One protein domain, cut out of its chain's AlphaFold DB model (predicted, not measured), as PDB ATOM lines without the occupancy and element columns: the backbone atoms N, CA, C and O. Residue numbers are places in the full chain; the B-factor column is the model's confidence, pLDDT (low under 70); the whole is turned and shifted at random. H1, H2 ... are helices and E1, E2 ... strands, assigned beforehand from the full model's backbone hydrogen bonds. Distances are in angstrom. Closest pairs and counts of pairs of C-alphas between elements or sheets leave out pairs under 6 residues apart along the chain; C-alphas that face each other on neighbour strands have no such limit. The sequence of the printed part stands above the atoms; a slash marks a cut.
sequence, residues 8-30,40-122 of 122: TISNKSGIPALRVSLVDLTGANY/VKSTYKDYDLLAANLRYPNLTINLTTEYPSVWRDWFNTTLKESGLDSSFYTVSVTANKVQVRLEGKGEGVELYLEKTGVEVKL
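This is residues 8 to 30 and 40 to 122 of the 122 residues of an uncharacterized protein of Methanophagales archaeon (UniProt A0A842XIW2). A long, twisted sheet, E1 E2 E7 E3, meets a smaller sheet, E4 E6 E5, near one end in a sandwich only partly face to face. H1 packs on the small sheet and on E1, while the other ends of E2, E7 and E3 reach out from this body. The 106 printed residues include one named helix and seven named strands, in the order E1 E2 E3 E4 H1 E5 E6 E7. The large sheet is mixed, the small one antiparallel, the class mostly strand. The whole is loose, with a radius of gyration of the C-alphas of 16.1 A and spans of 48 by 33 by 20 A.

E2, residues 15 to 27, and E7, residues 109 to 121, are parallel inner strands, with N 18 and O 110 within hydrogen-bond range at 2.8 A. E3, residues 41 to 56, bends by 61 degrees at residue 53 and is antiparallel to E7, with N 48 and O 115 at 2.8 A. E1, residues 8 to 12, forms a hairpin with E2, with N 10 and O 17 at 3.0 A. E6, residues 97 to 103, is antiparallel to E4, residues 58 to 64, with N 61 and O 100 at 2.8 A. E6 forms a hairpin with E5, residues 89 to 94, with N 92 and O 99 at 2.9 A. The facing parts of the two sheets are 9.7 A centre to centre, their strands at 39 degrees. H1, residues 68 to 81, is on the small sheet, two layers, at a height over the sheet of 9.4 A, over E6 and E5 and along the strands. The closest C-alphas of H1 and E6 are those of Pro 68 and Val 98, 5.9 A apart; those of H1 and E1 are Leu 79 and Ile 9, 6.6 A apart. E4, H1 and E5 form a split strand-helix-strand unit, two strands running the same way with E6 between them, its crossover right-handed. In H1 every O i to N i+4 pair is within hydrogen-bond range.

E1 begins at C-alpha 8 (34.809, -36.734, -44.168), and E7 ends at C-alpha 121 (30.907, -11.014, -31.589). From first to last C-alpha E2 is 39.1 A long, E3 38.4 A, E7 38.2 A and H1 19.8 A.

The C-alphas farthest apart, those of Gly 106 and Leu 122, are 49.8 A apart. Residues 31 to 39 are not printed, and C-alphas 30 and 40 are 9.8 A apart across this cut. Of the links that are printed whole, H1 to E5 is short and the others are tight. Mean pLDDT of the printed part is 92.9; no printed residue is under 70.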
ATOM      1  N   THR A   8      35.293 -35.893 -43.073       93.00
ATOM      2  CA  THR A   8      34.809 -36.734 -44.168       93.00
ATOM      3  C   THR A   8      35.818 -37.839 -44.423       93.00
ATOM      4  O   THR A   8      37.019 -37.582 -44.526       93.00
ATOM      5  N   ILE A   9      35.329 -39.072 -44.534       94.56
ATOM      6  CA  ILE A   9      36.139 -40.241 -44.874       94.56
ATOM      7  C   ILE A   9      35.546 -40.861 -46.133       94.56
ATOM      8  O   ILE A   9      34.337 -41.061 -46.213       94.56
ATOM      9  N   SER A  10      36.385 -41.133 -47.126       95.00
ATOM     10  CA  SER A  10      35.949 -41.639 -48.430       95.00
ATOM     11  C   SER A  10      36.948 -42.627 -49.019       95.00
ATOM     12  O   SER A  10      38.132 -42.615 -48.672       95.00
ATOM     13  N   ASN A  11      36.469 -43.469 -49.932       94.12
ATOM     14  CA  ASN A  11      37.307 -44.242 -50.834       94.12
ATOM     15  C   ASN A  11      37.624 -43.412 -52.087       94.12
ATOM     16  O   ASN A  11      36.745 -43.146 -52.909       94.12
ATOM     17  N   LYS A  12      38.888 -43.021 -52.253       92.50
ATOM     18  CA  LYS A  12      39.366 -42.305 -53.435       92.50
ATOM     19  C   LYS A  12      40.216 -43.251 -54.271       92.50
ATOM     20  O   LYS A  12      41.357 -43.522 -53.927       92.50
ATOM     21  N   SER A  13      39.668 -43.763 -55.371       89.12
ATOM     22  CA  SER A  13      40.398 -44.652 -56.294       89.12
ATOM     23  C   SER A  13      41.004 -45.902 -55.629       89.12
ATOM     24  O   SER A  13      42.068 -46.359 -56.031       89.12
ATOM     25  N   GLY A  14      40.331 -46.461 -54.621       89.12
ATOM     26  CA  GLY A  14      40.773 -47.658 -53.902       89.12
ATOM     27  C   GLY A  14      41.576 -47.383 -52.631       89.12
ATOM     28  O   GLY A  14      41.928 -48.340 -51.947       89.12
ATOM     29  N   ILE A  15      41.848 -46.116 -52.292       92.38
ATOM     30  CA  ILE A  15      42.612 -45.743 -51.094       92.38
ATOM     31  C   ILE A  15      41.776 -44.917 -50.107       92.38
ATOM     32  O   ILE A  15      40.891 -44.165 -50.532       92.38
ATOM     33  N   PRO A  16      42.046 -45.003 -48.792       95.94
ATOM     34  CA  PRO A  16      41.388 -44.145 -47.814       95.94
ATOM     35  C   PRO A  16      41.786 -42.679 -48.002       95.94
ATOM     36  O   PRO A  16      42.968 -42.345 -48.091       95.94
ATOM     37  N   ALA A  17      40.791 -41.798 -48.012       95.31
ATOM     38  CA  ALA A  17      40.972 -40.354 -48.026       95.31
ATOM     39  C   ALA A  17      40.241 -39.725 -46.836       95.31
ATOM     40  O   ALA A  17      39.034 -39.911 -46.663       95.31
ATOM     41  N   LEU A  18      40.991 -38.980 -46.026       95.25
ATOM     42  CA  LEU A  18      40.527 -38.275 -44.838       95.25
ATOM     43  C   LEU A  18      40.575 -36.767 -45.087       95.25
ATOM     44  O   LEU A  18      41.647 -36.202 -45.310       95.25
ATOM     45  N   ARG A  19      39.419 -36.108 -44.995       94.69
ATOM     46  CA  ARG A  19      39.290 -34.650 -45.015       94.69
ATOM     47  C   ARG A  19      38.848 -34.160 -43.646       94.69
ATOM     48  O   ARG A  19      37.838 -34.628 -43.130       94.69
ATOM     49  N   VAL A  20      39.577 -33.209 -43.080       93.00
ATOM     50  CA  VAL A  20      39.241 -32.575 -41.803       93.00
ATOM     51  C   VAL A  20      39.272 -31.063 -41.985       93.00
ATOM     52  O   VAL A  20      40.288 -30.508 -42.403       93.00
ATOM     53  N   SER A  21      38.162 -30.406 -41.656       92.50
ATOM     54  CA  SER A  21      38.032 -28.947 -41.696       92.50
ATOM     55  C   SER A  21      37.856 -28.425 -40.270       92.50
ATOM     56  O   SER A  21      36.787 -28.509 -39.679       92.50
ATOM     57  N   LEU A  22      38.928 -27.915 -39.677       89.06
ATOM     58  CA  LEU A  22      38.914 -27.383 -38.319       89.06
ATOM     59  C   LEU A  22      38.356 -25.958 -38.315       89.06
ATOM     60  O   LEU A  22      38.696 -25.151 -39.176       89.06
ATOM     61  N   VAL A  23      37.539 -25.631 -37.317       88.62
ATOM     62  CA  VAL A  23      37.054 -24.266 -37.088       88.62
ATOM     63  C   VAL A  23      37.555 -23.795 -35.733       88.62
ATOM     64  O   VAL A  23      37.282 -24.427 -34.714       88.62
ATOM     65  N   ASP A  24      38.293 -22.691 -35.733       88.31
ATOM     66  CA  ASP A  24      38.785 -22.024 -34.532       88.31
ATOM     67  C   ASP A  24      37.910 -20.803 -34.250       88.31
ATOM     68  O   ASP A  24      37.973 -19.791 -34.955       88.31
ATOM     69  N   LEU A  25      37.029 -20.936 -33.256       88.25
ATOM     70  CA  LEU A  25      36.155 -19.855 -32.819       88.25
ATOM     71  C   LEU A  25      36.919 -18.954 -31.852       88.25
ATOM     72  O   LEU A  25      37.267 -19.349 -30.741       88.25
ATOM     73  N   THR A  26      37.137 -17.720 -32.278       88.19
ATOM     74  CA  THR A  26      37.810 -16.677 -31.504       88.19
ATOM     75  C   THR A  26      36.831 -15.560 -31.156       88.19
ATOM     76  O   THR A  26      35.772 -15.440 -31.766       88.19
ATOM     77  N   GLY A  27      37.174 -14.727 -30.179       85.69
ATOM     78  CA  GLY A  27      36.301 -13.661 -29.688       85.69
ATOM     79  C   GLY A  27      36.145 -13.727 -28.175       85.69
ATOM     80  O   GLY A  27      36.738 -14.580 -27.513       85.69
ATOM     81  N   ALA A  28      35.379 -12.796 -27.614       85.88
ATOM     82  CA  ALA A  28      35.074 -12.832 -26.191       85.88
ATOM     83  C   ALA A  28      33.963 -13.849 -25.901       85.88
ATOM     84  O   ALA A  28      33.073 -14.079 -26.720       85.88
ATOM     85  N   ASN A  29      33.997 -14.435 -24.705       83.38
ATOM     86  CA  ASN A  29      32.867 -15.200 -24.200       83.38
ATOM     87  C   ASN A  29      31.758 -14.221 -23.810       83.38
ATOM     88  O   ASN A  29      31.954 -13.379 -22.933       83.38
ATOM     89  N   TYR A  30      30.596 -14.353 -24.439       79.19
ATOM     90  CA  TYR A  30      29.419 -13.560 -24.113       79.19
ATOM     91  C   TYR A  30      28.368 -14.446 -23.448       79.19
ATOM     92  O   TYR A  30      28.097 -15.557 -23.898       79.19
ATOM     93  N   VAL A  40      24.237 -12.809 -33.073       85.56
ATOM     94  CA  VAL A  40      25.645 -13.191 -33.123       85.56
ATOM     95  C   VAL A  40      26.182 -12.871 -34.512       85.56
ATOM     96  O   VAL A  40      25.689 -13.393 -35.512       85.56
ATOM     97  N   LYS A  41      27.207 -12.025 -34.578       88.00
ATOM     98  CA  LYS A  41      27.954 -11.761 -35.804       88.00
ATOM     99  C   LYS A  41      29.184 -12.660 -35.848       88.00
ATOM    100  O   LYS A  41      30.028 -12.610 -34.955       88.00
ATOM    101  N   SER A  42      29.323 -13.426 -36.925       89.06
ATOM    102  CA  SER A  42      30.566 -14.111 -37.274       89.06
ATOM    103  C   SER A  42      31.292 -13.345 -38.378       89.06
ATOM    104  O   SER A  42      30.677 -12.801 -39.296       89.06
ATOM    105  N   THR A  43      32.614 -13.255 -38.273       90.81
ATOM    106  CA  THR A  43      33.471 -12.662 -39.303       90.81
ATOM    107  C   THR A  43      34.619 -13.617 -39.588       90.81
ATOM    108  O   THR A  43      35.246 -14.133 -38.664       90.81
ATOM    109  N   TYR A  44      34.882 -13.868 -40.868       91.81
ATOM    110  CA  TYR A  44      36.076 -14.594 -41.290       91.81
ATOM    111  C   TYR A  44      37.325 -13.878 -40.770       91.81
ATOM    112  O   TYR A  44      37.431 -12.656 -40.900       91.81
ATOM    113  N   LYS A  45      38.254 -14.636 -40.193       91.44
ATOM    114  CA  LYS A  45      39.511 -14.103 -39.675       91.44
ATOM    115  C   LYS A  45      40.687 -14.544 -40.536       91.44
ATOM    116  O   LYS A  45      41.384 -13.702 -41.093       91.44
ATOM    117  N   ASP A  46      40.882 -15.850 -40.648       91.81
ATOM    118  CA  ASP A  46      42.020 -16.451 -41.334       91.81
ATOM    119  C   ASP A  46      41.705 -17.876 -41.814       91.81
ATOM    120  O   ASP A  46      40.652 -18.452 -41.516       91.81
ATOM    121  N   TYR A  47      42.625 -18.412 -42.615       92.69
ATOM    122  CA  TYR A  47      42.579 -19.755 -43.167       92.69
ATOM    123  C   TYR A  47      43.997 -20.304 -43.297       92.69
ATOM    124  O   TYR A  47      44.850 -19.663 -43.912       92.69
ATOM    125  N   ASP A  48      44.202 -21.519 -42.797       92.81
ATOM    126  CA  ASP A  48      45.450 -22.262 -42.910       92.81
ATOM    127  C   ASP A  48      45.198 -23.631 -43.548       92.81
ATOM    128  O   ASP A  48      44.443 -24.459 -43.028       92.81
ATOM    129  N   LEU A  49      45.891 -23.912 -44.652       92.12
ATOM    130  CA  LEU A  49      45.964 -25.252 -45.225       92.12
ATOM    131  C   LEU A  49      47.146 -25.997 -44.602       92.12
ATOM    132  O   LEU A  49      48.302 -25.717 -44.908       92.12
ATOM    133  N   LEU A  50      46.849 -26.948 -43.719       90.12
ATOM    134  CA  LEU A  50      47.854 -27.668 -42.933       90.12
ATOM    135  C   LEU A  50      48.359 -28.925 -43.650       90.12
ATOM    136  O   LEU A  50      49.516 -29.308 -43.497       90.12
ATOM    137  N   ALA A  51      47.497 -29.569 -44.437       88.44
ATOM    138  CA  ALA A  51      47.863 -30.689 -45.289       88.44
ATOM    139  C   ALA A  51      46.989 -30.705 -46.543       88.44
ATOM    140  O   ALA A  51      45.764 -30.710 -46.450       88.44
ATOM    141  N   ALA A  52      47.615 -30.775 -47.713       84.94
ATOM    142  CA  ALA A  52      46.941 -31.084 -48.966       84.94
ATOM    143  C   ALA A  52      47.827 -31.992 -49.806       84.94
ATOM    144  O   ALA A  52      49.024 -31.745 -49.943       84.94
ATOM    145  N   ASN A  53      47.222 -33.029 -50.385       77.25
ATOM    146  CA  ASN A  53      47.907 -34.028 -51.207       77.25
ATOM    147  C   ASN A  53      49.016 -34.797 -50.463       77.25
ATOM    148  O   ASN A  53      49.907 -35.360 -51.097       77.25
ATOM    149  N   LEU A  54      48.974 -34.839 -49.126       88.56
ATOM    150  CA  LEU A  54      49.900 -35.653 -48.345       88.56
ATOM    151  C   LEU A  54      49.366 -37.079 -48.252       88.56
ATOM    152  O   LEU A  54      48.204 -37.295 -47.905       88.56
ATOM    153  N   ARG A  55      50.230 -38.051 -48.548       92.94
ATOM    154  CA  ARG A  55      49.951 -39.473 -48.353       92.94
ATOM    155  C   ARG A  55      50.786 -39.996 -47.204       92.94
ATOM    156  O   ARG A  55      52.012 -39.929 -47.234       92.94
ATOM    157  N   TYR A  56      50.109 -40.542 -46.209       93.50
ATOM    158  CA  TYR A  56      50.743 -41.182 -45.068       93.50
ATOM    159  C   TYR A  56      50.584 -42.692 -45.188       93.50
ATOM    160  O   TYR A  56      49.525 -43.132 -45.620       93.50
ATOM    161  N   PRO A  57      51.571 -43.510 -44.789       95.25
ATOM    162  CA  PRO A  57      51.424 -44.962 -44.845       95.25
ATOM    163  C   PRO A  57      50.159 -45.440 -44.131       95.25
ATOM    164  O   PRO A  57      49.420 -46.238 -44.688       95.25
ATOM    165  N   ASN A  58      49.897 -44.889 -42.943       96.25
ATOM    166  CA  ASN A  58      48.694 -45.098 -42.144       96.25
ATOM    167  C   ASN A  58      48.356 -43.789 -41.411       96.25
ATOM    168  O   ASN A  58      49.257 -42.988 -41.143       96.25
ATOM    169  N   LEU A  59      47.092 -43.598 -41.033       95.56
ATOM    170  CA  LEU A  59      46.656 -42.481 -40.189       95.56
ATOM    171  C   LEU A  59      45.876 -42.980 -38.981       95.56
ATOM    172  O   LEU A  59      45.068 -43.896 -39.088       95.56
ATOM    173  N   THR A  60      46.078 -42.323 -37.842       96.31
ATOM    174  CA  THR A  60      45.320 -42.595 -36.621       96.31
ATOM    175  C   THR A  60      44.681 -41.310 -36.123       96.31
ATOM    176  O   THR A  60      45.373 -40.338 -35.830       96.31
ATOM    177  N   ILE A  61      43.360 -41.327 -35.982       93.75
ATOM    178  CA  ILE A  61      42.574 -40.278 -35.339       93.75
ATOM    179  C   ILE A  61      42.335 -40.716 -33.896       93.75
ATOM    180  O   ILE A  61      41.795 -41.794 -33.659       93.75
ATOM    181  N   ASN A  62      42.721 -39.881 -32.934       95.06
ATOM    182  CA  ASN A  62      42.412 -40.084 -31.521       95.06
ATOM    183  C   ASN A  62      41.483 -38.964 -31.051       95.06
ATOM    184  O   ASN A  62      41.900 -37.811 -30.968       95.06
ATOM    185  N   LEU A  63      40.242 -39.311 -30.718       92.81
ATOM    186  CA  LEU A  63      39.240 -38.385 -30.206       92.81
ATOM    187  C   LEU A  63      39.005 -38.646 -28.718       92.81
ATOM    188  O   LEU A  63      38.613 -39.746 -28.340       92.81
ATOM    189  N   THR A  64      39.199 -37.627 -27.881       95.06
ATOM    190  CA  THR A  64      38.769 -37.657 -26.474       95.06
ATOM    191  C   THR A  64      37.398 -36.997 -26.374       95.06
ATOM    192  O   THR A  64      37.227 -35.873 -26.840       95.06
ATOM    193  N   THR A  65      36.410 -37.687 -25.808       91.75
ATOM    194  CA  THR A  65      35.014 -37.233 -25.785       91.75
ATOM    195  C   THR A  65      34.243 -37.836 -24.612       91.75
ATOM    196  O   THR A  65      34.499 -38.965 -24.201       91.75
ATOM    197  N   GLU A  66      33.257 -37.104 -24.098       95.50
ATOM    198  CA  GLU A  66      32.314 -37.606 -23.088       95.50
ATOM    199  C   GLU A  66      31.292 -38.598 -23.668       95.50
ATOM    200  O   GLU A  66      30.661 -39.344 -22.922       95.50
ATOM    201  N   TYR A  67      31.163 -38.661 -25.000       94.06
ATOM    202  CA  TYR A  67      30.176 -39.493 -25.694       94.06
ATOM    203  C   TYR A  67      30.824 -40.545 -26.613       94.06
ATOM    204  O   TYR A  67      30.498 -40.608 -27.802       94.06
ATOM    205  N   PRO A  68      31.741 -41.396 -26.113       95.25
ATOM    206  CA  PRO A  68      32.550 -42.275 -26.960       95.25
ATOM    207  C   PRO A  68      31.709 -43.260 -27.781       95.25
ATOM    208  O   PRO A  68      32.047 -43.541 -28.928       95.25
ATOM    209  N   SER A  69      30.583 -43.740 -27.243       94.31
ATOM    210  CA  SER A  69      29.670 -44.637 -27.964       94.31
ATOM    211  C   SER A  69      29.030 -43.967 -29.179       94.31
ATOM    212  O   SER A  69      28.989 -44.568 -30.246       94.31
ATOM    213  N   VAL A  70      28.597 -42.707 -29.047       93.69
ATOM    214  CA  VAL A  70      27.975 -41.959 -30.152       93.69
ATOM    215  C   VAL A  70      28.986 -41.731 -31.271       93.69
ATOM    216  O   VAL A  70      28.688 -41.963 -32.439       93.69
ATOM    217  N   TRP A  71      30.211 -41.346 -30.911       94.38
ATOM    218  CA  TRP A  71      31.288 -41.147 -31.877       94.38
ATOM    219  C   TRP A  71      31.726 -42.445 -32.551       94.38
ATOM    220  O   TRP A  71      31.953 -42.454 -33.757       94.38
ATOM    221  N   ARG A  72      31.804 -43.552 -31.806       95.19
ATOM    222  CA  ARG A  72      32.070 -44.879 -32.373       95.19
ATOM    223  C   ARG A  72      31.020 -45.254 -33.415       95.19
ATOM    224  O   ARG A  72      31.381 -45.711 -34.496       95.19
ATOM    225  N   ASP A  73      29.743 -45.085 -33.088       95.19
ATOM    226  CA  ASP A  73      28.644 -45.462 -33.976       95.19
ATOM    227  C   ASP A  73      28.615 -44.568 -35.225       95.19
ATOM    228  O   ASP A  73      28.439 -45.076 -36.336       95.19
ATOM    229  N   TRP A  74      28.900 -43.269 -35.065       94.56
ATOM    230  CA  TRP A  74      29.092 -42.344 -36.183       94.56
ATOM    231  C   TRP A  74      30.247 -42.790 -37.090       94.56
ATOM    232  O   TRP A  74      30.017 -43.044 -38.267       94.56
ATOM    233  N   PHE A  75      31.455 -43.007 -36.550       95.50
ATOM    234  CA  PHE A  75      32.608 -43.448 -37.348       95.50
ATOM    235  C   PHE A  75      32.356 -44.779 -38.056       95.50
ATOM    236  O   PHE A  75      32.695 -44.910 -39.228       95.50
ATOM    237  N   ASN A  76      31.749 -45.759 -37.381       95.62
ATOM    238  CA  ASN A  76      31.410 -47.042 -38.000       95.62
ATOM    239  C   ASN A  76      30.444 -46.872 -39.176       95.62
ATOM    240  O   ASN A  76      30.621 -47.522 -40.207       95.62
ATOM    241  N   THR A  77      29.443 -46.003 -39.030       95.06
ATOM    242  CA  THR A  77      28.471 -45.711 -40.089       95.06
ATOM    243  C   THR A  77      29.155 -45.001 -41.253       95.06
ATOM    244  O   THR A  77      29.122 -45.505 -42.373       95.06
ATOM    245  N   THR A  78      29.892 -43.920 -40.982       94.75
ATOM    246  CA  THR A  78      30.637 -43.161 -41.995       94.75
ATOM    247  C   THR A  78      31.636 -44.037 -42.750       94.75
ATOM    248  O   THR A  78      31.713 -43.962 -43.971       94.75
ATOM    249  N   LEU A  79      32.388 -44.901 -42.061       95.75
ATOM    250  CA  LEU A  79      33.354 -45.802 -42.696       95.75
ATOM    251  C   LEU A  79      32.663 -46.863 -43.556       95.75
ATOM    252  O   LEU A  79      33.112 -47.118 -44.671       95.75
ATOM    253  N   LYS A  80      31.544 -47.426 -43.092       95.38
ATOM    254  CA  LYS A  80      30.749 -48.382 -43.873       95.38
ATOM    255  C   LYS A  80      30.156 -47.744 -45.134       95.38
ATOM    256  O   LYS A  80      30.094 -48.390 -46.176       95.38
ATOM    257  N   GLU A  81      29.738 -46.486 -45.047       95.00
ATOM    258  CA  GLU A  81      29.154 -45.729 -46.160       95.00
ATOM    259  C   GLU A  81      30.209 -45.105 -47.088       95.00
ATOM    260  O   GLU A  81      29.905 -44.760 -48.226       95.00
ATOM    261  N   SER A  82      31.471 -45.024 -46.648       94.00
ATOM    262  CA  SER A  82      32.578 -44.431 -47.414       94.00
ATOM    263  C   SER A  82      32.974 -45.206 -48.680       94.00
ATOM    264  O   SER A  82      33.753 -44.701 -49.493       94.00
ATOM    265  N   GLY A  83      32.492 -46.444 -48.828       92.94
ATOM    266  CA  GLY A  83      32.903 -47.374 -49.882       92.94
ATOM    267  C   GLY A  83      34.277 -48.015 -49.650       92.94
ATOM    268  O   GLY A  83      34.800 -48.665 -50.557       92.94
ATOM    269  N   LEU A  84      34.889 -47.820 -48.477       93.94
ATOM    270  CA  LEU A  84      36.109 -48.520 -48.076       93.94
ATOM    271  C   LEU A  84      35.800 -49.945 -47.625       93.94
ATOM    272  O   LEU A  84      34.828 -50.196 -46.914       93.94
ATOM    273  N   ASP A  85      36.678 -50.873 -47.998       93.31
ATOM    274  CA  ASP A  85      36.640 -52.216 -47.435       93.31
ATOM    275  C   ASP A  85      37.050 -52.192 -45.952       93.31
ATOM    276  O   ASP A  85      37.929 -51.432 -45.534       93.31
ATOM    277  N   SER A  86      36.425 -53.056 -45.151       94.38
ATOM    278  CA  SER A  86      36.656 -53.127 -43.701       94.38
ATOM    279  C   SER A  86      38.107 -53.426 -43.308       94.38
ATOM    280  O   SER A  86      38.520 -53.087 -42.204       94.38
ATOM    281  N   SER A  87      38.923 -54.000 -44.199       94.81
ATOM    282  CA  SER A  87      40.349 -54.239 -43.946       94.81
ATOM    283  C   SER A  87      41.205 -52.965 -43.927       94.81
ATOM    284  O   SER A  87      42.354 -53.020 -43.470       94.81
ATOM    285  N   PHE A  88      40.672 -51.836 -44.411       96.25
ATOM    286  CA  PHE A  88      41.344 -50.534 -44.431       96.25
ATOM    287  C   PHE A  88      41.148 -49.731 -43.149       96.25
ATOM    288  O   PHE A  88      41.792 -48.694 -42.997       96.25
ATOM    289  N   TYR A  89      40.284 -50.164 -42.228       96.94
ATOM    290  CA  TYR A  89      40.033 -49.391 -41.023       96.94
ATOM    291  C   TYR A  89      39.765 -50.235 -39.784       96.94
ATOM    292  O   TYR A  89      39.251 -51.346 -39.838       96.94
ATOM    293  N   THR A  90      40.077 -49.662 -38.626       97.69
ATOM    294  CA  THR A  90      39.618 -50.173 -37.332       97.69
ATOM    295  C   THR A  90      39.108 -49.022 -36.480       97.69
ATOM    296  O   THR A  90      39.670 -47.927 -36.499       97.69
ATOM    297  N   VAL A  91      38.033 -49.277 -35.734       97.62
ATOM    298  CA  VAL A  91      37.474 -48.345 -34.751       97.62
ATOM    299  C   VAL A  91      37.519 -49.029 -33.394       97.62
ATOM    300  O   VAL A  91      36.955 -50.110 -33.221       97.62
ATOM    301  N   SER A  92      38.191 -48.417 -32.426       97.31
ATOM    302  CA  SER A  92      38.272 -48.921 -31.058       97.31
ATOM    303  C   SER A  92      37.899 -47.839 -30.053       97.31
ATOM    304  O   SER A  92      38.012 -46.640 -30.315       97.31
ATOM    305  N   VAL A  93      37.403 -48.268 -28.894       97.25
ATOM    306  CA  VAL A  93      37.011 -47.378 -27.801       97.25
ATOM    307  C   VAL A  93      37.697 -47.838 -26.527       97.25
ATOM    308  O   VAL A  93      37.692 -49.024 -26.202       97.25
ATOM    309  N   THR A  94      38.290 -46.907 -25.790       96.44
ATOM    310  CA  THR A  94      38.882 -47.164 -24.476       96.44
ATOM    311  C   THR A  94      38.557 -45.996 -23.559       96.44
ATOM    312  O   THR A  94      39.010 -44.877 -23.795       96.44
ATOM    313  N   ALA A  95      37.769 -46.250 -22.511       95.19
ATOM    314  CA  ALA A  95      37.235 -45.214 -21.627       95.19
ATOM    315  C   ALA A  95      36.558 -44.079 -22.428       95.19
ATOM    316  O   ALA A  95      35.595 -44.329 -23.149       95.19
ATOM    317  N   ASN A  96      37.073 -42.853 -22.329       96.31
ATOM    318  CA  ASN A  96      36.578 -41.661 -23.017       96.31
ATOM    319  C   ASN A  96      37.290 -41.382 -24.357       96.31
ATOM    320  O   ASN A  96      37.220 -40.267 -24.873       96.31
ATOM    321  N   LYS A  97      38.014 -42.361 -24.911       96.69
ATOM    322  CA  LYS A  97      38.753 -42.216 -26.168       96.69
ATOM    323  C   LYS A  97      38.172 -43.102 -27.257       96.69
ATOM    324  O   LYS A  97      37.987 -44.299 -27.044       96.69
ATOM    325  N   VAL A  98      37.957 -42.517 -28.430       96.94
ATOM    326  CA  VAL A  98      37.668 -43.225 -29.678       96.94
ATOM    327  C   VAL A  98      38.898 -43.123 -30.565       96.94
ATOM    328  O   VAL A  98      39.385 -42.024 -30.833       96.94
ATOM    329  N   GLN A  99      39.413 -44.265 -31.000       97.88
ATOM    330  CA  GLN A  99      40.525 -44.342 -31.932       97.88
ATOM    331  C   GLN A  99      40.037 -44.910 -33.259       97.88
ATOM    332  O   GLN A  99      39.424 -45.974 -33.296       97.88
ATOM    333  N   VAL A 100      40.351 -44.208 -34.343       97.25
ATOM    334  CA  VAL A 100      40.125 -44.675 -35.711       97.25
ATOM    335  C   VAL A 100      41.471 -44.795 -36.388       97.25
ATOM    336  O   VAL A 100      42.213 -43.818 -36.464       97.25
ATOM    337  N   ARG A 101      41.795 -45.983 -36.880       97.62
ATOM    338  CA  ARG A 101      43.017 -46.225 -37.640       97.62
ATOM    339  C   ARG A 101      42.652 -46.526 -39.083       97.62
ATOM    340  O   ARG A 101      41.823 -47.397 -39.318       97.62
ATOM    341  N   LEU A 102      43.269 -45.805 -40.010       97.38
ATOM    342  CA  LEU A 102      43.175 -45.982 -41.454       97.38
ATOM    343  C   LEU A 102      44.490 -46.588 -41.946       97.38
ATOM    344  O   LEU A 102      45.562 -46.016 -41.731       97.38
ATOM    345  N   GLU A 103      44.409 -47.748 -42.585       96.75
ATOM    346  CA  GLU A 103      45.554 -48.459 -43.146       96.75
ATOM    347  C   GLU A 103      45.702 -48.107 -44.623       96.75
ATOM    348  O   GLU A 103      44.773 -48.326 -45.390       96.75
ATOM    349  N   GLY A 104      46.863 -47.629 -45.067       93.81
ATOM    350  CA  GLY A 104      47.067 -47.292 -46.480       93.81
ATOM    351  C   GLY A 104      47.418 -48.486 -47.369       93.81
ATOM    352  O   GLY A 104      47.482 -48.339 -48.585       93.81
ATOM    353  N   LYS A 105      47.695 -49.659 -46.778       93.38
ATOM    354  CA  LYS A 105      48.016 -50.923 -47.480       93.38
ATOM    355  C   LYS A 105      49.076 -50.786 -48.592       93.38
ATOM    356  O   LYS A 105      49.010 -51.470 -49.604       93.38
ATOM    357  N   GLY A 106      50.068 -49.918 -48.387       91.25
ATOM    358  CA  GLY A 106      51.149 -49.652 -49.345       91.25
ATOM    359  C   GLY A 106      50.896 -48.460 -50.274       91.25
ATOM    360  O   GLY A 106      51.846 -47.767 -50.615       91.25
ATOM    361  N   GLU A 107      49.638 -48.154 -50.591       92.44
ATOM    362  CA  GLU A 107      49.253 -46.993 -51.414       92.44
ATOM    363  C   GLU A 107      49.159 -45.685 -50.605       92.44
ATOM    364  O   GLU A 107      49.277 -44.576 -51.140       92.44
ATOM    365  N   GLY A 108      48.981 -45.826 -49.290       94.62
ATOM    366  CA  GLY A 108      48.867 -44.732 -48.335       94.62
ATOM    367  C   GLY A 108      47.426 -44.277 -48.097       94.62
ATOM    368  O   GLY A 108      46.473 -44.748 -48.707       94.62
ATOM    369  N   VAL A 109      47.288 -43.350 -47.161       96.25
ATOM    370  CA  VAL A 109      46.061 -42.652 -46.798       96.25
ATOM    371  C   VAL A 109      46.248 -41.188 -47.156       96.25
ATOM    372  O   VAL A 109      47.208 -40.558 -46.703       96.25
ATOM    373  N   GLU A 110      45.348 -40.648 -47.968       95.75
ATOM    374  CA  GLU A 110      45.376 -39.236 -48.339       95.75
ATOM    375  C   GLU A 110      44.815 -38.384 -47.196       95.75
ATOM    376  O   GLU A 110      43.710 -38.636 -46.715       95.75
ATOM    377  N   LEU A 111      45.574 -37.374 -46.766       95.06
ATOM    378  CA  LEU A 111      45.140 -36.394 -45.779       95.06
ATOM    379  C   LEU A 111      44.931 -35.033 -46.435       95.06
ATOM    380  O   LEU A 111      45.845 -34.458 -47.034       95.06
ATOM    381  N   TYR A 112      43.739 -34.493 -46.219       95.25
ATOM    382  CA  TYR A 112      43.441 -33.085 -46.384       95.25
ATOM    383  C   TYR A 112      43.065 -32.499 -45.019       95.25
ATOM    384  O   TYR A 112      42.117 -32.960 -44.382       95.25
ATOM    385  N   LEU A 113      43.796 -31.482 -44.572       93.94
ATOM    386  CA  LEU A 113      43.582 -30.809 -43.296       93.94
ATOM    387  C   LEU A 113      43.638 -29.301 -43.503       93.94
ATOM    388  O   LEU A 113      44.666 -28.766 -43.917       93.94
ATOM    389  N   GLU A 114      42.555 -28.621 -43.159       94.31
ATOM    390  CA  GLU A 114      42.483 -27.163 -43.161       94.31
ATOM    391  C   GLU A 114      41.949 -26.645 -41.831       94.31
ATOM    392  O   GLU A 114      41.267 -27.363 -41.097       94.31
ATOM    393  N   LYS A 115      42.267 -25.393 -41.527       93.69
ATOM    394  CA  LYS A 115      41.796 -24.672 -40.354       93.69
ATOM    395  C   LYS A 115      41.254 -23.319 -40.798       93.69
ATOM    396  O   LYS A 115      41.931 -22.600 -41.520       93.69
ATOM    397  N   THR A 116      40.070 -22.962 -40.323       93.38
ATOM    398  CA  THR A 116      39.460 -21.647 -40.542       93.38
ATOM    399  C   THR A 116      39.280 -20.946 -39.205       93.38
ATOM    400  O   THR A 116      38.605 -21.474 -38.319       93.38
ATOM    401  N   GLY A 117      39.844 -19.750 -39.057       91.88
ATOM    402  CA  GLY A 117      39.566 -18.866 -37.934       91.88
ATOM    403  C   GLY A 117      38.301 -18.053 -38.180       91.88
ATOM    404  O   GLY A 117      38.139 -17.400 -39.215       91.88
ATOM    405  N   VAL A 118      37.404 -18.055 -37.199       91.31
ATOM    406  CA  VAL A 118      36.186 -17.243 -37.209       91.31
ATOM    407  C   VAL A 118      36.166 -16.400 -35.944       91.31
ATOM    408  O   VAL A 118      36.287 -16.917 -34.837       91.31
ATOM    409  N   GLU A 119      36.027 -15.088 -36.092       91.56
ATOM    410  CA  GLU A 119      35.798 -14.188 -34.967       91.56
ATOM    411  C   GLU A 119      34.293 -14.056 -34.717       91.56
ATOM    412  O   GLU A 119      33.525 -13.737 -35.629       91.56
ATOM    413  N   VAL A 120      33.873 -14.288 -33.475       90.12
ATOM    414  CA  VAL A 120      32.482 -14.213 -33.028       90.12
ATOM    415  C   VAL A 120      32.304 -13.020 -32.091       90.12
ATOM    416  O   VAL A 120      33.066 -12.835 -31.140       90.12
ATOM    417  N   LYS A 121      31.286 -12.200 -32.369       87.44
ATOM    418  CA  LYS A 121      30.907 -11.014 -31.589       87.44
ATOM    419  C   LYS A 121      29.398 -11.008 -31.349       87.44
ATOM    420  O   LYS A 121      28.642 -11.408 -32.237       87.44
ATOM    421  N   LEU A 122      28.992 -10.577 -30.157       80.56
ATOM    422  CA  LEU A 122      27.592 -10.349 -29.784       80.56
ATOM    423  C   LEU A 122      27.168  -8.904 -30.087       80.56
ATOM    424  O   LEU A 122      28.060  -8.023 -30.050       80.56
TER     425      LEU A 122